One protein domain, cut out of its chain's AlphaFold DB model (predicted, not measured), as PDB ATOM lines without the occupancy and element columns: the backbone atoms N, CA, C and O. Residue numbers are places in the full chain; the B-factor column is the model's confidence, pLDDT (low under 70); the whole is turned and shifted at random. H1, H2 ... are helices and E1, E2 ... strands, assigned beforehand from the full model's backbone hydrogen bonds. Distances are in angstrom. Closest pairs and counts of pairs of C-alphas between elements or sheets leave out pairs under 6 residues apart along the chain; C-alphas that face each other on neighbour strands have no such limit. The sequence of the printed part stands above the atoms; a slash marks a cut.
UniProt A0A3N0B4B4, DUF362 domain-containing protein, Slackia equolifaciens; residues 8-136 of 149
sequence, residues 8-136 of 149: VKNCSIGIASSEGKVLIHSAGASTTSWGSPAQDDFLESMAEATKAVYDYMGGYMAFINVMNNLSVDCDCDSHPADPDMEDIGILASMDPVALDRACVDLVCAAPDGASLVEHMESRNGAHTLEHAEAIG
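What this domain is: This is residues 8 to 136 of the 149 residues of the protein "DUF362 domain-containing protein" of Slackia equolifaciens (UniProt A0A3N0B4B4). The longest helix, H3, has H1, H2 and H6 packed on it at crossed angles; beside this cluster a two-stranded antiparallel hairpin, E1 and E2, has H4 packed on it. H6 also packs on H4, bridging the two parts, and H5 meets H4 at a corner. The printed part has 129 residues with six named helices and two named strands, in the order H1 H2 H3 E1 E2 H4 H5 H6: mostly helix. It is compact, with a radius of gyration of the C-alphas of 14.8 A and spans of 41 by 33 by 23 A.

How they stand to each other: Start with H1, residues 8 to 14, and H2, residues 18 to 25, a helical hairpin; their closest C-alphas, Ile 13 and Lys 21, are 5.8 A apart. In H3, residues 39 to 56, residues 46 to 53 alone touch H1, about perpendicular at 88 degrees; the closest C-alphas, Ser 12 and Thr 50, are 4.6 A apart. Strands E1, residues 63 to 67, and E2, residues 89 to 93, are an antiparallel hairpin: look for N 63 and O 93, within hydrogen-bond range at 2.8 A. H4, residues 96 to 109, comes closest to E2 at the C-alphas of Leu 99 and Ser 93, 5.7 A apart. H5, residues 114 to 121, touches H4 only at the corner, the C-alphas of Val 117 and Cys 108 closest at 6.1 A. H6, residues 127 to 134, touches H3 at a steep tilt of 44 degrees, the same way, the C-alphas of Thr 128 and Leu 43 closest at 5.0 A. In H1 to H6 every O i to N i+4 pair is within hydrogen-bond range.

Where its parts are: Find C-alpha 8 at (247.702, 199.546, 111.316), where H1 begins. H3 runs 26.3 A from C-alpha 39 at (242.711, 214.616, 111.572), and H4 runs 20.0 A. E1 is 12.8 A long and E2 13.9 A. H6 ends at C-alpha 134, (256.542, 207.268, 103.671).

The domain as a whole: The C-alphas farthest apart, Thr 32 and Pro 111, are 43.4 A apart. The printed part has no cut. The links H2 to H3 and E1 to E2 are long, and no printed residue is under 70 in pLDDT.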
ATOM      1  N   VAL A   8     247.003 198.344 110.833       97.44
ATOM      2  CA  VAL A   8     247.702 199.546 111.316       97.44
ATOM      3  C   VAL A   8     246.975 200.169 112.510       97.44
ATOM      4  O   VAL A   8     247.610 200.583 113.480       97.44
ATOM      5  N   LYS A   9     245.641 200.197 112.519       94.56
ATOM      6  CA  LYS A   9     244.890 200.717 113.673       94.56
ATOM      7  C   LYS A   9     244.941 199.758 114.867       94.56
ATOM      8  O   LYS A   9     245.076 200.194 116.011       94.56
ATOM      9  N   ASN A  10     244.865 198.452 114.619       94.56
ATOM     10  CA  ASN A  10     244.889 197.446 115.683       94.56
ATOM     11  C   ASN A  10     246.259 197.340 116.361       94.56
ATOM     12  O   ASN A  10     246.329 197.243 117.588       94.56
ATOM     13  N   CYS A  11     247.346 197.419 115.592       96.06
ATOM     14  CA  CYS A  11     248.702 197.420 116.135       96.06
ATOM     15  C   CYS A  11     249.022 198.717 116.904       96.06
ATOM     16  O   CYS A  11     249.716 198.677 117.915       96.06
ATOM     17  N   SER A  12     248.468 199.858 116.484       95.75
ATOM     18  CA  SER A  12     248.661 201.127 117.195       95.75
ATOM     19  C   SER A  12     247.786 201.240 118.443       95.75
ATOM     20  O   SER A  12     248.292 201.312 119.559       95.75
ATOM     21  N   ILE A  13     246.464 201.259 118.285       94.25
ATOM     22  CA  ILE A  13     245.516 201.563 119.366       94.25
ATOM     23  C   ILE A  13     245.063 200.290 120.081       94.25
ATOM     24  O   ILE A  13     244.890 200.306 121.300       94.25
ATOM     25  N   GLY A  14     244.870 199.187 119.354       93.06
ATOM     26  CA  GLY A  14     244.300 197.949 119.901       93.06
ATOM     27  C   GLY A  14     245.129 197.351 121.040       93.06
ATOM     28  O   GLY A  14     244.572 196.939 122.058       93.06
ATOM     29  N   ILE A  15     246.458 197.389 120.912       92.19
ATOM     30  CA  ILE A  15     247.400 196.833 121.900       92.19
ATOM     31  C   ILE A  15     248.094 197.889 122.773       92.19
ATOM     32  O   ILE A  15     248.896 197.539 123.640       92.19
ATOM     33  N   ALA A  16     247.788 199.177 122.591       95.12
ATOM     34  CA  ALA A  16     248.358 200.237 123.416       95.12
ATOM     35  C   ALA A  16     247.796 200.238 124.848       95.12
ATOM     36  O   ALA A  16     246.610 199.989 125.093       95.12
ATOM     37  N   SER A  17     248.655 200.608 125.803       96.00
ATOM     38  CA  SER A  17     248.241 200.934 127.172       96.00
ATOM     39  C   SER A  17     247.311 202.155 127.187       96.00
ATOM     40  O   SER A  17     247.216 202.893 126.208       96.00
ATOM     41  N   SER A  18     246.642 202.417 128.314       95.38
ATOM     42  CA  SER A  18     245.831 203.635 128.468       95.38
ATOM     43  C   SER A  18     246.639 204.906 128.189       95.38
ATOM     44  O   SER A  18     246.151 205.798 127.507       95.38
ATOM     45  N   GLU A  19     247.887 204.957 128.658       96.69
ATOM     46  CA  GLU A  19     248.811 206.065 128.399       96.69
ATOM     47  C   GLU A  19     249.173 206.173 126.910       96.69
ATOM     48  O   GLU A  19     249.093 207.252 126.329       96.69
ATOM     49  N   GLY A  20     249.495 205.047 126.262       96.81
ATOM     50  CA  GLY A  20     249.810 205.015 124.832       96.81
ATOM     51  C   GLY A  20     248.629 205.453 123.965       96.81
ATOM     52  O   GLY A  20     248.802 206.239 123.039       96.81
ATOM     53  N   LYS A  21     247.407 205.031 124.311       95.81
ATOM     54  CA  LYS A  21     246.180 205.479 123.633       95.81
ATOM     55  C   LYS A  21     246.014 206.993 123.729       95.81
ATOM     56  O   LYS A  21     245.691 207.618 122.722       95.81
ATOM     57  N   VAL A  22     246.267 207.577 124.900       97.19
ATOM     58  CA  VAL A  22     246.215 209.032 125.108       97.19
ATOM     59  C   VAL A  22     247.290 209.754 124.292       97.19
ATOM     60  O   VAL A  22     246.998 210.776 123.670       97.19
ATOM     61  N   LEU A  23     248.499 209.196 124.224       97.38
ATOM     62  CA  LEU A  23     249.583 209.753 123.416       97.38
ATOM     63  C   LEU A  23     249.244 209.755 121.923       97.38
ATOM     64  O   LEU A  23     249.391 210.783 121.265       97.38
ATOM     65  N   ILE A  24     248.697 208.649 121.412       97.19
ATOM     66  CA  ILE A  24     248.277 208.537 120.009       97.19
ATOM     67  C   ILE A  24     247.172 209.554 119.693       97.19
ATOM     68  O   ILE A  24     247.287 210.319 118.738       97.19
ATOM     69  N   HIS A  25     246.132 209.621 120.533       96.62
ATOM     70  CA  HIS A  25     244.983 210.518 120.340       96.62
ATOM     71  C   HIS A  25     245.292 211.995 120.600       96.62
ATOM     72  O   HIS A  25     244.462 212.849 120.307       96.62
ATOM     73  N   SER A  26     246.454 212.314 121.165       96.94
ATOM     74  CA  SER A  26     246.931 213.690 121.316       96.94
ATOM     75  C   SER A  26     248.012 214.060 120.303       96.94
ATOM     76  O   SER A  26     248.580 215.143 120.426       96.94
ATOM     77  N   ALA A  27     248.299 213.183 119.333       97.25
ATOM     78  CA  ALA A  27     249.402 213.334 118.382       97.25
ATOM     79  C   ALA A  27     250.733 213.670 119.088       97.25
ATOM     80  O   ALA A  27     251.435 214.617 118.745       97.25
ATOM     81  N   GLY A  28     251.044 212.934 120.160       96.19
ATOM     82  CA  GLY A  28     252.283 213.102 120.921       96.19
ATOM     83  C   GLY A  28     252.271 214.225 121.968       96.19
ATOM     84  O   GLY A  28     253.229 214.349 122.731       96.19
ATOM     85  N   ALA A  29     251.209 215.034 122.056       96.88
ATOM     86  CA  ALA A  29     251.188 216.209 122.932       96.88
ATOM     87  C   ALA A  29     251.001 215.889 124.427       96.88
ATOM     88  O   ALA A  29     251.381 216.693 125.283       96.88
ATOM     89  N   SER A  30     250.389 214.752 124.773       95.81
ATOM     90  CA  SER A  30     250.104 214.396 126.166       95.81
ATOM     91  C   SER A  30     250.074 212.891 126.399       95.81
ATOM     92  O   SER A  30     249.562 212.136 125.587       95.81
ATOM     93  N   THR A  31     250.533 212.457 127.571       95.25
ATOM     94  CA  THR A  31     250.347 211.086 128.073       95.25
ATOM     95  C   THR A  31     249.207 210.973 129.091       95.25
ATOM     96  O   THR A  31     248.820 209.875 129.483       95.25
ATOM     97  N   THR A  32     248.630 212.099 129.526       95.44
ATOM     98  CA  THR A  32     247.666 212.145 130.641       95.44
ATOM     99  C   THR A  32     246.308 212.732 130.272       95.44
ATOM    100  O   THR A  32     245.377 212.673 131.075       95.44
ATOM    101  N   SER A  33     246.171 213.351 129.103       94.94
ATOM    102  CA  SER A  33     244.927 213.987 128.672       94.94
ATOM    103  C   SER A  33     244.641 213.687 127.211       94.94
ATOM    104  O   SER A  33     245.498 213.886 126.355       94.94
ATOM    105  N   TRP A  34     243.422 213.219 126.935       94.44
ATOM    106  CA  TRP A  34     242.941 213.026 125.570       94.44
ATOM    107  C   TRP A  34     243.053 214.331 124.779       94.44
ATOM    108  O   TRP A  34     242.740 215.404 125.300       94.44
ATOM    109  N   GLY A  35     243.501 214.225 123.531       92.12
ATOM    110  CA  GLY A  35     243.567 215.343 122.602       92.12
ATOM    111  C   GLY A  35     242.485 215.272 121.530       92.12
ATOM    112  O   GLY A  35     241.752 214.293 121.411       92.12
ATOM    113  N   SER A  36     242.408 216.344 120.749       94.12
ATOM    114  CA  SER A  36     241.655 216.403 119.496       94.12
ATOM    115  C   SER A  36     242.529 217.116 118.458       94.12
ATOM    116  O   SER A  36     242.244 218.268 118.120       94.12
ATOM    117  N   PRO A  37     243.651 216.497 118.045       95.94
ATOM    118  CA  PRO A  37     244.569 217.083 117.074       95.94
ATOM    119  C   PRO A  37     243.897 217.205 115.697       95.94
ATOM    120  O   PRO A  37     242.738 216.808 115.522       95.94
ATOM    121  N   ALA A  38     244.614 217.760 114.716       97.19
ATOM    122  CA  ALA A  38     244.138 217.694 113.340       97.19
ATOM    123  C   ALA A  38     243.955 216.224 112.925       97.19
ATOM    124  O   ALA A  38     244.609 215.325 113.459       97.19
ATOM    125  N   GLN A  39     243.025 215.977 111.999       96.38
ATOM    126  CA  GLN A  39     242.711 214.616 111.572       96.38
ATOM    127  C   GLN A  39     243.966 213.915 111.040       96.38
ATOM    128  O   GLN A  39     244.247 212.807 111.479       96.38
ATOM    129  N   ASP A  40     244.744 214.581 110.187       97.94
ATOM    130  CA  ASP A  40     245.966 214.019 109.606       97.94
ATOM    131  C   ASP A  40     247.021 213.721 110.685       97.94
ATOM    132  O   ASP A  40     247.479 212.587 110.757       97.94
ATOM    133  N   ASP A  41     247.276 214.637 111.631       98.12
ATOM    134  CA  ASP A  41     248.179 214.392 112.774       98.12
ATOM    135  C   ASP A  41     247.794 213.124 113.571       98.12
ATOM    136  O   ASP A  41     248.649 212.379 114.054       98.12
ATOM    137  N   PHE A  42     246.490 212.859 113.735       97.56
ATOM    138  CA  PHE A  42     246.012 211.635 114.387       97.56
ATOM    139  C   PHE A  42     246.282 210.382 113.542       97.56
ATOM    140  O   PHE A  42     246.673 209.350 114.094       97.56
ATOM    141  N   LEU A  43     246.076 210.454 112.224       98.06
ATOM    142  CA  LEU A  43     246.350 209.349 111.300       98.06
ATOM    143  C   LEU A  43     247.851 209.036 111.227       98.06
ATOM    144  O   LEU A  43     248.239 207.869 111.328       98.06
ATOM    145  N   GLU A  44     248.692 210.067 111.140       98.56
ATOM    146  CA  GLU A  44     250.151 209.952 111.149       98.56
ATOM    147  C   GLU A  44     250.647 209.304 112.451       98.56
ATOM    148  O   GLU A  44     251.374 208.307 112.424       98.56
ATOM    149  N   SER A  45     250.154 209.785 113.597       98.06
ATOM    150  CA  SER A  45     250.461 209.252 114.931       98.06
ATOM    151  C   SER A  45     250.102 207.762 115.083       98.06
ATOM    152  O   SER A  45     250.845 206.995 115.703       98.06
ATOM    153  N   MET A  46     248.998 207.300 114.478       97.75
ATOM    154  CA  MET A  46     248.671 205.865 114.443       97.75
ATOM    155  C   MET A  46     249.694 205.059 113.631       97.75
ATOM    156  O   MET A  46     250.131 203.998 114.085       97.75
ATOM    157  N   ALA A  47     250.090 205.537 112.450       98.44
ATOM    158  CA  ALA A  47     251.086 204.853 111.626       98.44
ATOM    159  C   ALA A  47     252.453 204.777 112.335       98.44
ATOM    160  O   ALA A  47     253.083 203.716 112.361       98.44
ATOM    161  N   GLU A  48     252.873 205.862 112.987       98.50
ATOM    162  CA  GLU A  48     254.117 205.928 113.762       98.50
ATOM    163  C   GLU A  48     254.110 204.990 114.974       98.50
ATOM    164  O   GLU A  48     255.092 204.280 115.216       98.50
ATOM    165  N   ALA A  49     252.993 204.919 115.703       98.06
ATOM    166  CA  ALA A  49     252.840 203.988 116.817       98.06
ATOM    167  C   ALA A  49     252.949 202.526 116.357       98.06
ATOM    168  O   ALA A  49     253.647 201.727 116.986       98.06
ATOM    169  N   THR A  50     252.327 202.182 115.227       98.12
ATOM    170  CA  THR A  50     252.470 200.848 114.626       98.12
ATOM    171  C   THR A  50     253.905 200.568 114.206       98.12
ATOM    172  O   THR A  50     254.412 199.477 114.475       98.12
ATOM    173  N   LYS A  51     254.593 201.546 113.604       98.12
ATOM    174  CA  LYS A  51     256.009 201.414 113.247       98.12
ATOM    175  C   LYS A  51     256.887 201.141 114.459       98.12
ATOM    176  O   LYS A  51     257.727 200.249 114.390       98.12
ATOM    177  N   ALA A  52     256.663 201.831 115.574       97.31
ATOM    178  CA  ALA A  52     257.422 201.589 116.797       97.31
ATOM    179  C   ALA A  52     257.299 200.130 117.276       97.31
ATOM    180  O   ALA A  52     258.302 199.515 117.643       97.31
ATOM    181  N   VAL A  53     256.092 199.554 117.227       96.75
ATOM    182  CA  VAL A  53     255.867 198.141 117.578       96.75
ATOM    183  C   VAL A  53     256.513 197.207 116.553       96.75
ATOM    184  O   VAL A  53     257.222 196.276 116.932       96.75
ATOM    185  N   TYR A  54     256.300 197.458 115.262       97.06
ATOM    186  CA  TYR A  54     256.809 196.611 114.183       97.06
ATOM    187  C   TYR A  54     258.344 196.556 114.154       97.06
ATOM    188  O   TYR A  54     258.926 195.470 114.069       97.06
ATOM    189  N   ASP A  55     258.999 197.709 114.323       97.00
ATOM    190  CA  ASP A  55     260.456 197.822 114.408       97.00
ATOM    191  C   ASP A  55     260.993 197.122 115.667       97.00
ATOM    192  O   ASP A  55     261.987 196.397 115.592       97.00
ATOM    193  N   TYR A  56     260.321 197.268 116.818       96.69
ATOM    194  CA  TYR A  56     260.690 196.563 118.053       96.69
ATOM    195  C   TYR A  56     260.632 195.038 117.888       96.69
ATOM    196  O   TYR A  56     261.506 194.319 118.376       96.69
ATOM    197  N   MET A  57     259.631 194.543 117.158       96.62
ATOM    198  CA  MET A  57     259.480 193.123 116.830       96.62
ATOM    199  C   MET A  57     260.435 192.654 115.717       96.62
ATOM    200  O   MET A  57     260.426 191.476 115.364       96.62
ATOM    201  N   GLY A  58     261.255 193.546 115.148       94.75
ATOM    202  CA  GLY A  58     262.202 193.231 114.077       94.75
ATOM    203  C   GLY A  58     261.535 192.845 112.754       94.75
ATOM    204  O   GLY A  58     262.120 192.088 111.982       94.75
ATOM    205  N   GLY A  59     260.302 193.300 112.516       89.31
ATOM    206  CA  GLY A  59     259.505 192.924 111.345       89.31
ATOM    207  C   GLY A  59     258.951 191.494 111.374       89.31
ATOM    208  O   GLY A  59     258.382 191.027 110.390       89.31
ATOM    209  N   TYR A  60     259.092 190.770 112.489       92.88
ATOM    210  CA  TYR A  60     258.572 189.408 112.643       92.88
ATOM    211  C   TYR A  60     257.132 189.412 113.164       92.88
ATOM    212  O   TYR A  60     256.846 188.937 114.264       92.88
ATOM    213  N   MET A  61     256.215 189.959 112.368       95.62
ATOM    214  CA  MET A  61     254.785 189.998 112.675       95.62
ATOM    215  C   MET A  61     253.974 189.453 111.500       95.62
ATOM    216  O   MET A  61     254.328 189.664 110.345       95.62
ATOM    217  N   ALA A  62     252.886 188.752 111.812       96.81
ATOM    218  CA  ALA A  62     251.888 188.323 110.844       96.81
ATOM    219  C   ALA A  62     250.576 189.042 111.155       96.81
ATOM    220  O   ALA A  62     250.171 189.120 112.318       96.81
ATOM    221  N   PHE A  63     249.919 189.544 110.117       97.88
ATOM    222  CA  PHE A  63     248.671 190.285 110.214       97.88
ATOM    223  C   PHE A  63     247.571 189.523 109.487       97.88
ATOM    224  O   PHE A  63     247.800 188.951 108.419       97.88
ATOM    225  N   ILE A  64     246.384 189.508 110.087       98.00
ATOM    226  CA  ILE A  64     245.191 188.865 109.548       98.00
ATOM    227  C   ILE A  64     244.047 189.862 109.697       98.00
ATOM    228  O   ILE A  64     243.717 190.244 110.820       98.00
ATOM    229  N   ASN A  65     243.447 190.253 108.576       97.50
ATOM    230  CA  ASN A  65     242.228 191.049 108.552       97.50
ATOM    231  C   ASN A  65     241.056 190.124 108.229       97.50
ATOM    232  O   ASN A  65     241.054 189.441 107.204       97.50
ATOM    233  N   VAL A  66     240.062 190.110 109.111       96.62
ATOM    234  CA  VAL A  66     238.789 189.421 108.890       96.62
ATOM    235  C   VAL A  66     237.792 190.480 108.441       96.62
ATOM    236  O   VAL A  66     237.432 191.363 109.212       96.62
ATOM    237  N   MET A  67     237.408 190.428 107.171       95.94
ATOM    238  CA  MET A  67     236.494 191.376 106.541       95.94
ATOM    239  C   MET A  67     235.074 190.815 106.592       95.94
ATOM    240  O   MET A  67     234.517 190.419 105.569       95.94
ATOM    241  N   ASN A  68     234.537 190.721 107.806       93.81
ATOM    242  CA  ASN A  68     233.185 190.249 108.071       93.81
ATOM    243  C   ASN A  68     232.385 191.287 108.863       93.81
ATOM    244  O   ASN A  68     232.968 192.117 109.560       93.81
ATOM    245  N   ASN A  69     231.056 191.204 108.791       90.62
ATOM    246  CA  ASN A  69     230.144 192.077 109.527       90.62
ATOM    247  C   ASN A  69     230.490 193.565 109.306       90.62
ATOM    248  O   ASN A  69     230.598 194.343 110.257       90.62
ATOM    249  N   LEU A  70     230.745 193.920 108.041       90.12
ATOM    250  CA  LEU A  70     231.288 195.211 107.637       90.12
ATOM    251  C   LEU A  70     230.248 196.322 107.847       90.12
ATOM    252  O   LEU A  70     229.152 196.283 107.292       90.12
ATOM    253  N   SER A  71     230.610 197.302 108.676       89.62
ATOM    254  CA  SER A  71     229.807 198.472 109.040       89.62
ATOM    255  C   SER A  71     230.682 199.722 109.027       89.62
ATOM    256  O   SER A  71     231.910 199.648 109.145       89.62
ATOM    257  N   VAL A  72     230.046 200.884 108.913       85.44
ATOM    258  CA  VAL A  72     230.710 202.185 109.010       85.44
ATOM    259  C   VAL A  72     231.285 202.450 110.404       85.44
ATOM    260  O   VAL A  72     232.293 203.141 110.516       85.44
ATOM    261  N   ASP A  73     230.692 201.910 111.469       80.44
ATOM    262  CA  ASP A  73     231.163 202.159 112.832       80.44
ATOM    263  C   ASP A  73     232.091 201.057 113.347       80.44
ATOM    264  O   ASP A  73     231.998 199.884 112.993       80.44
ATOM    265  N   CYS A  74     233.013 201.457 114.223       72.94
ATOM    266  CA  CYS A  74     233.907 200.531 114.910       72.94
ATOM    267  C   CYS A  74     233.103 199.617 115.840       72.94
ATOM    268  O   CYS A  74     232.228 200.092 116.558       72.94
ATOM    269  N   ASP A  75     233.500 198.352 115.950       73.81
ATOM    270  CA  ASP A  75     233.027 197.428 116.992       73.81
ATOM    271  C   ASP A  75     233.295 197.942 118.420       73.81
ATOM    272  O   ASP A  75     232.630 197.565 119.382       73.81
ATOM    273  N   CYS A  76     234.271 198.839 118.547       73.56
ATOM    274  CA  CYS A  76     234.600 199.562 119.761       73.56
ATOM    275  C   CYS A  76     233.633 200.711 120.109       73.56
ATOM    276  O   CYS A  76     233.768 201.295 121.190       73.56
ATOM    277  N   ASP A  77     232.693 201.060 119.221       76.94
ATOM    278  CA  ASP A  77     231.635 202.025 119.515       76.94
ATOM    279  C   ASP A  77     230.608 201.420 120.488       76.94
ATOM    280  O   ASP A  77     230.266 200.242 120.442       76.94
ATOM    281  N   SER A  78     230.097 202.253 121.391       79.94
ATOM    282  CA  SER A  78     229.011 201.900 122.307       79.94
ATOM    283  C   SER A  78     227.663 201.659 121.614       79.94
ATOM    284  O   SER A  78     226.819 200.966 122.182       79.94
ATOM    285  N   HIS A  79     227.449 202.253 120.434       82.06
ATOM    286  CA  HIS A  79     226.206 202.170 119.663       82.06
ATOM    287  C   HIS A  79     226.512 202.140 118.151       82.06
ATOM    288  O   HIS A  79     226.208 203.112 117.458       82.06
ATOM    289  N   PRO A  80     227.136 201.063 117.638       82.88
ATOM    290  CA  PRO A  80     227.532 200.989 116.235       82.88
ATOM    291  C   PRO A  80     226.312 200.871 115.314       82.88
ATOM    292  O   PRO A  80     225.304 200.260 115.682       82.88
ATOM    293  N   ALA A  81     226.415 201.422 114.106       85.19
ATOM    294  CA  ALA A  81     225.490 201.117 113.023       85.19
ATOM    295  C   ALA A  81     225.490 199.613 112.683       85.19
ATOM    296  O   ALA A  81     226.526 198.942 112.756       85.19
ATOM    297  N   ASP A  82     224.330 199.097 112.268       88.62
ATOM    298  CA  ASP A  82     224.220 197.732 111.753       88.62
ATOM    299  C   ASP A  82     225.084 197.559 110.484       88.62
ATOM    300  O   ASP A  82     225.218 198.512 109.712       88.62
ATOM    301  N   PRO A  83     225.651 196.363 110.243       89.44
ATOM    302  CA  PRO A  83     226.378 196.058 109.015       89.44
ATOM    303  C   PRO A  83     225.516 196.259 107.775       89.44
ATOM    304  O   PRO A  83     224.364 195.815 107.732       89.44
ATOM    305  N   ASP A  84     226.094 196.884 106.757       90.44
ATOM    306  CA  ASP A  84     225.412 197.230 105.512       90.44
ATOM    307  C   ASP A  84     226.167 196.786 104.249       90.44
ATOM    308  O   ASP A  84     225.717 197.080 103.142       90.44
ATOM    309  N   MET A  85     227.249 196.019 104.416       92.81
ATOM    310  CA  MET A  85     228.045 195.427 103.343       92.81
ATOM    311  C   MET A  85     228.267 193.919 103.575       92.81
ATOM    312  O   MET A  85     228.446 193.476 104.714       92.81
ATOM    313  N   GLU A  86     228.264 193.130 102.497       94.75
ATOM    314  CA  GLU A  86     228.546 191.690 102.527       94.75
ATOM    315  C   GLU A  86     229.991 191.375 102.956       94.75
ATOM    316  O   GLU A  86     230.940 192.116 102.689       94.75
ATOM    317  N   ASP A  87     230.164 190.224 103.612       96.19
ATOM    318  CA  ASP A  87     231.478 189.715 104.006       96.19
ATOM    319  C   ASP A  87     232.359 189.468 102.768       96.19
ATOM    320  O   ASP A  87     231.944 188.808 101.816       96.19
ATOM    321  N   ILE A  88     233.614 189.930 102.809       95.62
ATOM    322  CA  ILE A  88     234.596 189.685 101.736       95.62
ATOM    323  C   ILE A  88     235.410 188.415 102.012       95.62
ATOM    324  O   ILE A  88     235.728 187.669 101.088       95.62
ATOM    325  N   GLY A  89     235.768 188.161 103.275       95.62
ATOM    326  CA  GLY A  89     236.571 187.001 103.667       95.62
ATOM    327  C   GLY A  89     237.745 187.345 104.580       95.62
ATOM    328  O   GLY A  89     237.674 188.263 105.395       95.62
ATOM    329  N   ILE A  90     238.827 186.569 104.483       97.50
ATOM    330  CA  ILE A  90     240.006 186.691 105.351       97.50
ATOM    331  C   ILE A  90     241.237 186.955 104.488       97.50
ATOM    332  O   ILE A  90     241.553 186.170 103.598       97.50
ATOM    333  N   LEU A  91     241.961 188.033 104.789       98.19
ATOM    334  CA  LEU A  91     243.239 188.353 104.157       98.19
ATOM    335  C   LEU A  91     244.363 188.272 105.189       98.19
ATOM    336  O   LEU A  91     244.166 188.564 106.369       98.19
ATOM    337  N   ALA A  92     245.562 187.910 104.738       98.00
ATOM    338  CA  ALA A  92     246.742 187.853 105.589       98.00
ATOM    339  C   ALA A  92     247.996 188.352 104.863       98.00
ATOM    340  O   ALA A  92     248.148 188.168 103.656       98.00
ATOM    341  N   SER A  93     248.907 188.963 105.617       98.00
ATOM    342  CA  SER A  93     250.198 189.450 105.121       98.00
ATOM    343  C   SER A  93     251.204 189.581 106.265       98.00
ATOM    344  O   SER A  93     250.825 189.691 107.430       98.00
ATOM    345  N   MET A  94     252.493 189.617 105.931       97.31
ATOM    346  CA  MET A  94     253.547 190.071 106.853       97.31
ATOM    347  C   MET A  94     253.779 191.588 106.748       97.31
ATOM    348  O   MET A  94     254.414 192.173 107.616       97.31
ATOM    349  N   ASP A  95     253.260 192.225 105.694       97.94
ATOM    350  CA  ASP A  95     253.281 193.676 105.494       97.94
ATOM    351  C   ASP A  95     251.899 194.255 105.863       97.94
ATOM    352  O   ASP A  95     250.915 193.951 105.171       97.94
ATOM    353  N   PRO A  96     251.798 195.055 106.943       97.94
ATOM    354  CA  PRO A  96     250.522 195.590 107.414       97.94
ATOM    355  C   PRO A  96     249.943 196.659 106.481       97.94
ATOM    356  O   PRO A  96     248.723 196.787 106.398       97.94
ATOM    357  N   VAL A  97     250.789 197.401 105.758       98.50
ATOM    358  CA  VAL A  97     250.348 198.453 104.828       98.50
ATOM    359  C   VAL A  97     249.737 197.813 103.588       98.50
ATOM    360  O   VAL A  97     248.642 198.195 103.179       98.50
ATOM    361  N   ALA A  98     250.389 196.783 103.042       98.50
ATOM    362  CA  ALA A  98     249.871 196.035 101.900       98.50
ATOM    363  C   ALA A  98     248.554 195.321 102.234       98.50
ATOM    364  O   ALA A  98     247.657 195.264 101.392       98.50
ATOM    365  N   LEU A  99     248.429 194.782 103.454       98.56
ATOM    366  CA  LEU A  99     247.201 194.126 103.906       98.56
ATOM    367  C   LEU A  99     246.032 195.106 103.979       98.56
ATOM    368  O   LEU A  99     244.985 194.854 103.386       98.56
ATOM    369  N   ASP A 100     246.219 196.222 104.681       98.31
ATOM    370  CA  ASP A 100     245.165 197.221 104.833       98.31
ATOM    371  C   ASP A 100     244.812 197.857 103.489       98.31
ATOM    372  O   ASP A 100     243.630 198.046 103.199       98.31
ATOM    373  N   ARG A 101     245.805 198.096 102.620       98.44
ATOM    374  CA  ARG A 101     245.557 198.571 101.256       98.44
ATOM    375  C   ARG A 101     244.689 197.596 100.464       98.44
ATOM    376  O   ARG A 101     243.706 198.027  99.868       98.44
ATOM    377  N   ALA A 102     245.013 196.303 100.487       98.31
ATOM    378  CA  ALA A 102     244.224 195.288  99.794       98.31
ATOM    379  C   ALA A 102     242.777 195.233 100.309       98.31
ATOM    380  O   ALA A 102     241.850 195.129  99.509       98.31
ATOM    381  N   CYS A 103     242.573 195.352 101.625       97.88
ATOM    382  CA  CYS A 103     241.237 195.419 102.216       97.88
ATOM    383  C   CYS A 103     240.454 196.653 101.742       97.88
ATOM    384  O   CYS A 103     239.302 196.519 101.336       97.88
ATOM    385  N   VAL A 104     241.073 197.839 101.754       97.12
ATOM    386  CA  VAL A 104     240.441 199.079 101.264       97.12
ATOM    387  C   VAL A 104     240.060 198.948  99.790       97.12
ATOM    388  O   VAL A 104     238.940 199.284  99.419       97.12
ATOM    389  N   ASP A 105     240.947 198.402  98.959       97.88
ATOM    390  CA  ASP A 105     240.684 198.228  97.528       97.88
ATOM    391  C   ASP A 105     239.532 197.252  97.254       97.88
ATOM    392  O   ASP A 105     238.717 197.508  96.366       97.88
ATOM    393  N   LEU A 106     239.416 196.170  98.032       97.44
ATOM    394  CA  LEU A 106     238.291 195.236  97.925       97.44
ATOM    395  C   LEU A 106     236.966 195.879  98.356       97.44
ATOM    396  O   LEU A 106     235.958 195.662  97.687       97.44
ATOM    397  N   VAL A 107     236.969 196.712  99.404       96.56
ATOM    398  CA  VAL A 107     235.781 197.488  99.809       96.56
ATOM    399  C   VAL A 107     235.364 198.466  98.713       96.56
ATOM    400  O   VAL A 107     234.199 198.506  98.333       96.56
ATOM    401  N   CYS A 108     236.316 199.209  98.146       96.00
ATOM    402  CA  CYS A 108     236.050 200.152  97.058       96.00
ATOM    403  C   CYS A 108     235.548 199.473  95.773       96.00
ATOM    404  O   CYS A 108     234.837 200.097  94.986       96.00
ATOM    405  N   ALA A 109     235.939 198.219  95.530       96.81
ATOM    406  CA  ALA A 109     235.510 197.448  94.366       96.81
ATOM    407  C   ALA A 109     234.154 196.745  94.559       96.81
ATOM    408  O   ALA A 109     233.560 196.298  93.572       96.81
ATOM    409  N   ALA A 110     233.673 196.624  95.798       96.56
ATOM    410  CA  ALA A 110     232.433 195.931  96.104       96.56
ATOM    411  C   ALA A 110     231.198 196.739  95.659       96.56
ATOM    412  O   ALA A 110     231.165 197.964  95.806       96.56
ATOM    413  N   PRO A 111     230.153 196.078  95.125       94.88
ATOM    414  CA  PRO A 111     228.954 196.757  94.625       94.88
ATOM    415  C   PRO A 111     228.135 197.455  95.724       94.88
ATOM    416  O   PRO A 111     227.378 198.380  95.428       94.88
ATOM    417  N   ASP A 112     228.281 197.014  96.968       95.75
ATOM    418  CA  ASP A 112     227.582 197.464  98.171       95.75
ATOM    419  C   ASP A 112     228.492 198.230  99.153       95.75
ATOM    420  O   ASP A 112     228.044 198.631 100.219       95.75
ATOM    421  N   GLY A 113     229.744 198.532  98.782       94.31
ATOM    422  CA  GLY A 113     230.720 199.193  99.666       94.31
ATOM    423  C   GLY A 113     230.560 200.712  99.845       94.31
ATOM    424  O   GLY A 113     231.405 201.347 100.474       94.31
ATOM    425  N   ALA A 114     229.518 201.330  99.283       95.38
ATOM    426  CA  ALA A 114     229.417 202.789  99.152       95.38
ATOM    427  C   ALA A 114     229.480 203.554 100.488       95.38
ATOM    428  O   ALA A 114     230.144 204.587 100.574       95.38
ATOM    429  N   SER A 115     228.818 203.051 101.530       94.69
ATOM    430  CA  SER A 115     228.793 203.672 102.860       94.69
ATOM    431  C   SER A 115     230.164 203.640 103.541       94.69
ATOM    432  O   SER A 115     230.611 204.649 104.093       94.69
ATOM    433  N   LEU A 116     230.870 202.510 103.457       93.94
ATOM    434  CA  LEU A 116     232.227 202.365 103.977       93.94
ATOM    435  C   LEU A 116     233.213 203.245 103.204       93.94
ATOM    436  O   LEU A 116     234.076 203.872 103.821       93.94
ATOM    437  N   VAL A 117     233.075 203.342 101.878       95.94
ATOM    438  CA  VAL A 117     233.891 204.247 101.052       95.94
ATOM    439  C   VAL A 117     233.702 205.697 101.495       95.94
ATOM    440  O   VAL A 117     234.686 206.363 101.818       95.94
ATOM    441  N   GLU A 118     232.459 206.167 101.627       95.81
ATOM    442  CA  GLU A 118     232.173 207.517 102.134       95.81
ATOM    443  C   GLU A 118     232.740 207.725 103.550       95.81
ATOM    444  O   GLU A 118     233.317 208.776 103.862       95.81
ATOM    445  N   HIS A 119     232.629 206.718 104.424       93.75
ATOM    446  CA  HIS A 119     233.173 206.785 105.779       93.75
ATOM    447  C   HIS A 119     234.699 206.957 105.781       93.75
ATOM    448  O   HIS A 119     235.218 207.776 106.551       93.75
ATOM    449  N   MET A 120     235.405 206.211 104.927       95.25
ATOM    450  CA  MET A 120     236.858 206.296 104.767       95.25
ATOM    451  C   MET A 120     237.280 207.650 104.186       95.25
ATOM    452  O   MET A 120     238.176 208.293 104.740       95.25
ATOM    453  N   GLU A 121     236.621 208.112 103.122       94.94
ATOM    454  CA  GLU A 121     236.946 209.372 102.436       94.94
ATOM    455  C   GLU A 121     236.691 210.595 103.322       94.94
ATOM    456  O   GLU A 121     237.561 211.454 103.467       94.94
ATOM    457  N   SER A 122     235.542 210.647 104.005       95.25
ATOM    458  CA  SER A 122     235.182 211.756 104.910       95.25
ATOM    459  C   SER A 122     236.129 211.924 106.104       95.25
ATOM    460  O   SER A 122     236.125 212.970 106.755       95.25
ATOM    461  N   ARG A 123     236.949 210.908 106.399       94.88
ATOM    462  CA  ARG A 123     237.939 210.893 107.488       94.88
ATOM    463  C   ARG A 123     239.379 210.844 106.981       94.88
ATOM    464  O   ARG A 123     240.282 210.678 107.797       94.88
ATOM    465  N   ASN A 124     239.594 210.976 105.673       96.38
ATOM    466  CA  ASN A 124     240.908 210.881 105.037       96.38
ATOM    467  C   ASN A 124     241.663 209.575 105.373       96.38
ATOM    468  O   ASN A 124     242.878 209.570 105.525       96.38
ATOM    469  N   GLY A 125     240.954 208.448 105.531       93.81
ATOM    470  CA  GLY A 125     241.541 207.202 106.049       93.81
ATOM    471  C   GLY A 125     242.770 206.723 105.266       93.81
ATOM    472  O   GLY A 125     243.735 206.251 105.874       93.81
ATOM    473  N   ALA A 126     242.768 206.916 103.941       94.50
ATOM    474  CA  ALA A 126     243.873 206.570 103.045       94.50
ATOM    475  C   ALA A 126     245.211 207.212 103.451       94.50
ATOM    476  O   ALA A 126     246.259 206.583 103.297       94.50
ATOM    477  N   HIS A 127     245.176 208.401 104.055       97.88
ATOM    478  CA  HIS A 127     246.368 209.122 104.485       97.88
ATOM    479  C   HIS A 127     247.207 208.350 105.516       97.88
ATOM    480  O   HIS A 127     248.433 208.423 105.504       97.88
ATOM    481  N   THR A 128     246.572 207.508 106.341       98.12
ATOM    482  CA  THR A 128     247.293 206.604 107.260       98.12
ATOM    483  C   THR A 128     248.260 205.688 106.506       98.12
ATOM    484  O   THR A 128     249.375 205.454 106.968       98.12
ATOM    485  N   LEU A 129     247.842 205.157 105.349       98.25
ATOM    486  CA  LEU A 129     248.653 204.244 104.535       98.25
ATOM    487  C   LEU A 129     249.734 204.994 103.750       98.25
ATOM    488  O   LEU A 129     250.848 204.486 103.621       98.25
ATOM    489  N   GLU A 130     249.428 206.206 103.283       98.50
ATOM    490  CA  GLU A 130     250.398 207.095 102.631       98.50
ATOM    491  C   GLU A 130     251.555 207.438 103.573       98.50
ATOM    492  O   GLU A 130     252.722 207.246 103.219       98.50
ATOM    493  N   HIS A 131     251.244 207.887 104.796       98.62
ATOM    494  CA  HIS A 131     252.269 208.197 105.793       98.62
ATOM    495  C   HIS A 131     253.021 206.946 106.236       98.62
ATOM    496  O   HIS A 131     254.247 206.964 106.308       98.62
ATOM    497  N   ALA A 132     252.313 205.835 106.470       98.56
ATOM    498  CA  ALA A 132     252.923 204.557 106.830       98.56
ATOM    499  C   ALA A 132     253.983 204.102 105.813       98.56
ATOM    500  O   ALA A 132     255.078 203.685 106.202       98.56
ATOM    501  N   GLU A 133     253.687 204.196 104.517       98.69
ATOM    502  CA  GLU A 133     254.663 203.901 103.465       98.69
ATOM    503  C   GLU A 133     255.818 204.915 103.470       98.69
ATOM    504  O   GLU A 133     256.984 204.515 103.411       98.69
ATOM    505  N   ALA A 134     255.528 206.211 103.632       98.69
ATOM    506  CA  ALA A 134     256.542 207.268 103.671       98.69
ATOM    507  C   ALA A 134     257.560 207.101 104.817       98.69
ATOM    508  O   ALA A 134     258.749 207.375 104.630       98.69
ATOM    509  N   ILE A 135     257.125 206.608 105.982       98.50
ATOM    510  CA  ILE A 135     258.002 206.317 107.132       98.50
ATOM    511  C   ILE A 135     258.629 204.912 107.083       98.50
ATOM    512  O   ILE A 135     259.367 204.529 107.996       98.50
ATOM    513  N   GLY A 136     258.350 204.127 106.038       98.00
ATOM    514  CA  GLY A 136     258.913 202.791 105.842       98.00
ATOM    515  C   GLY A 136     258.351 201.727 106.787       98.00
ATOM    516  O   GLY A 136     259.107 200.871 107.250       98.00
TER     517      GLY A 136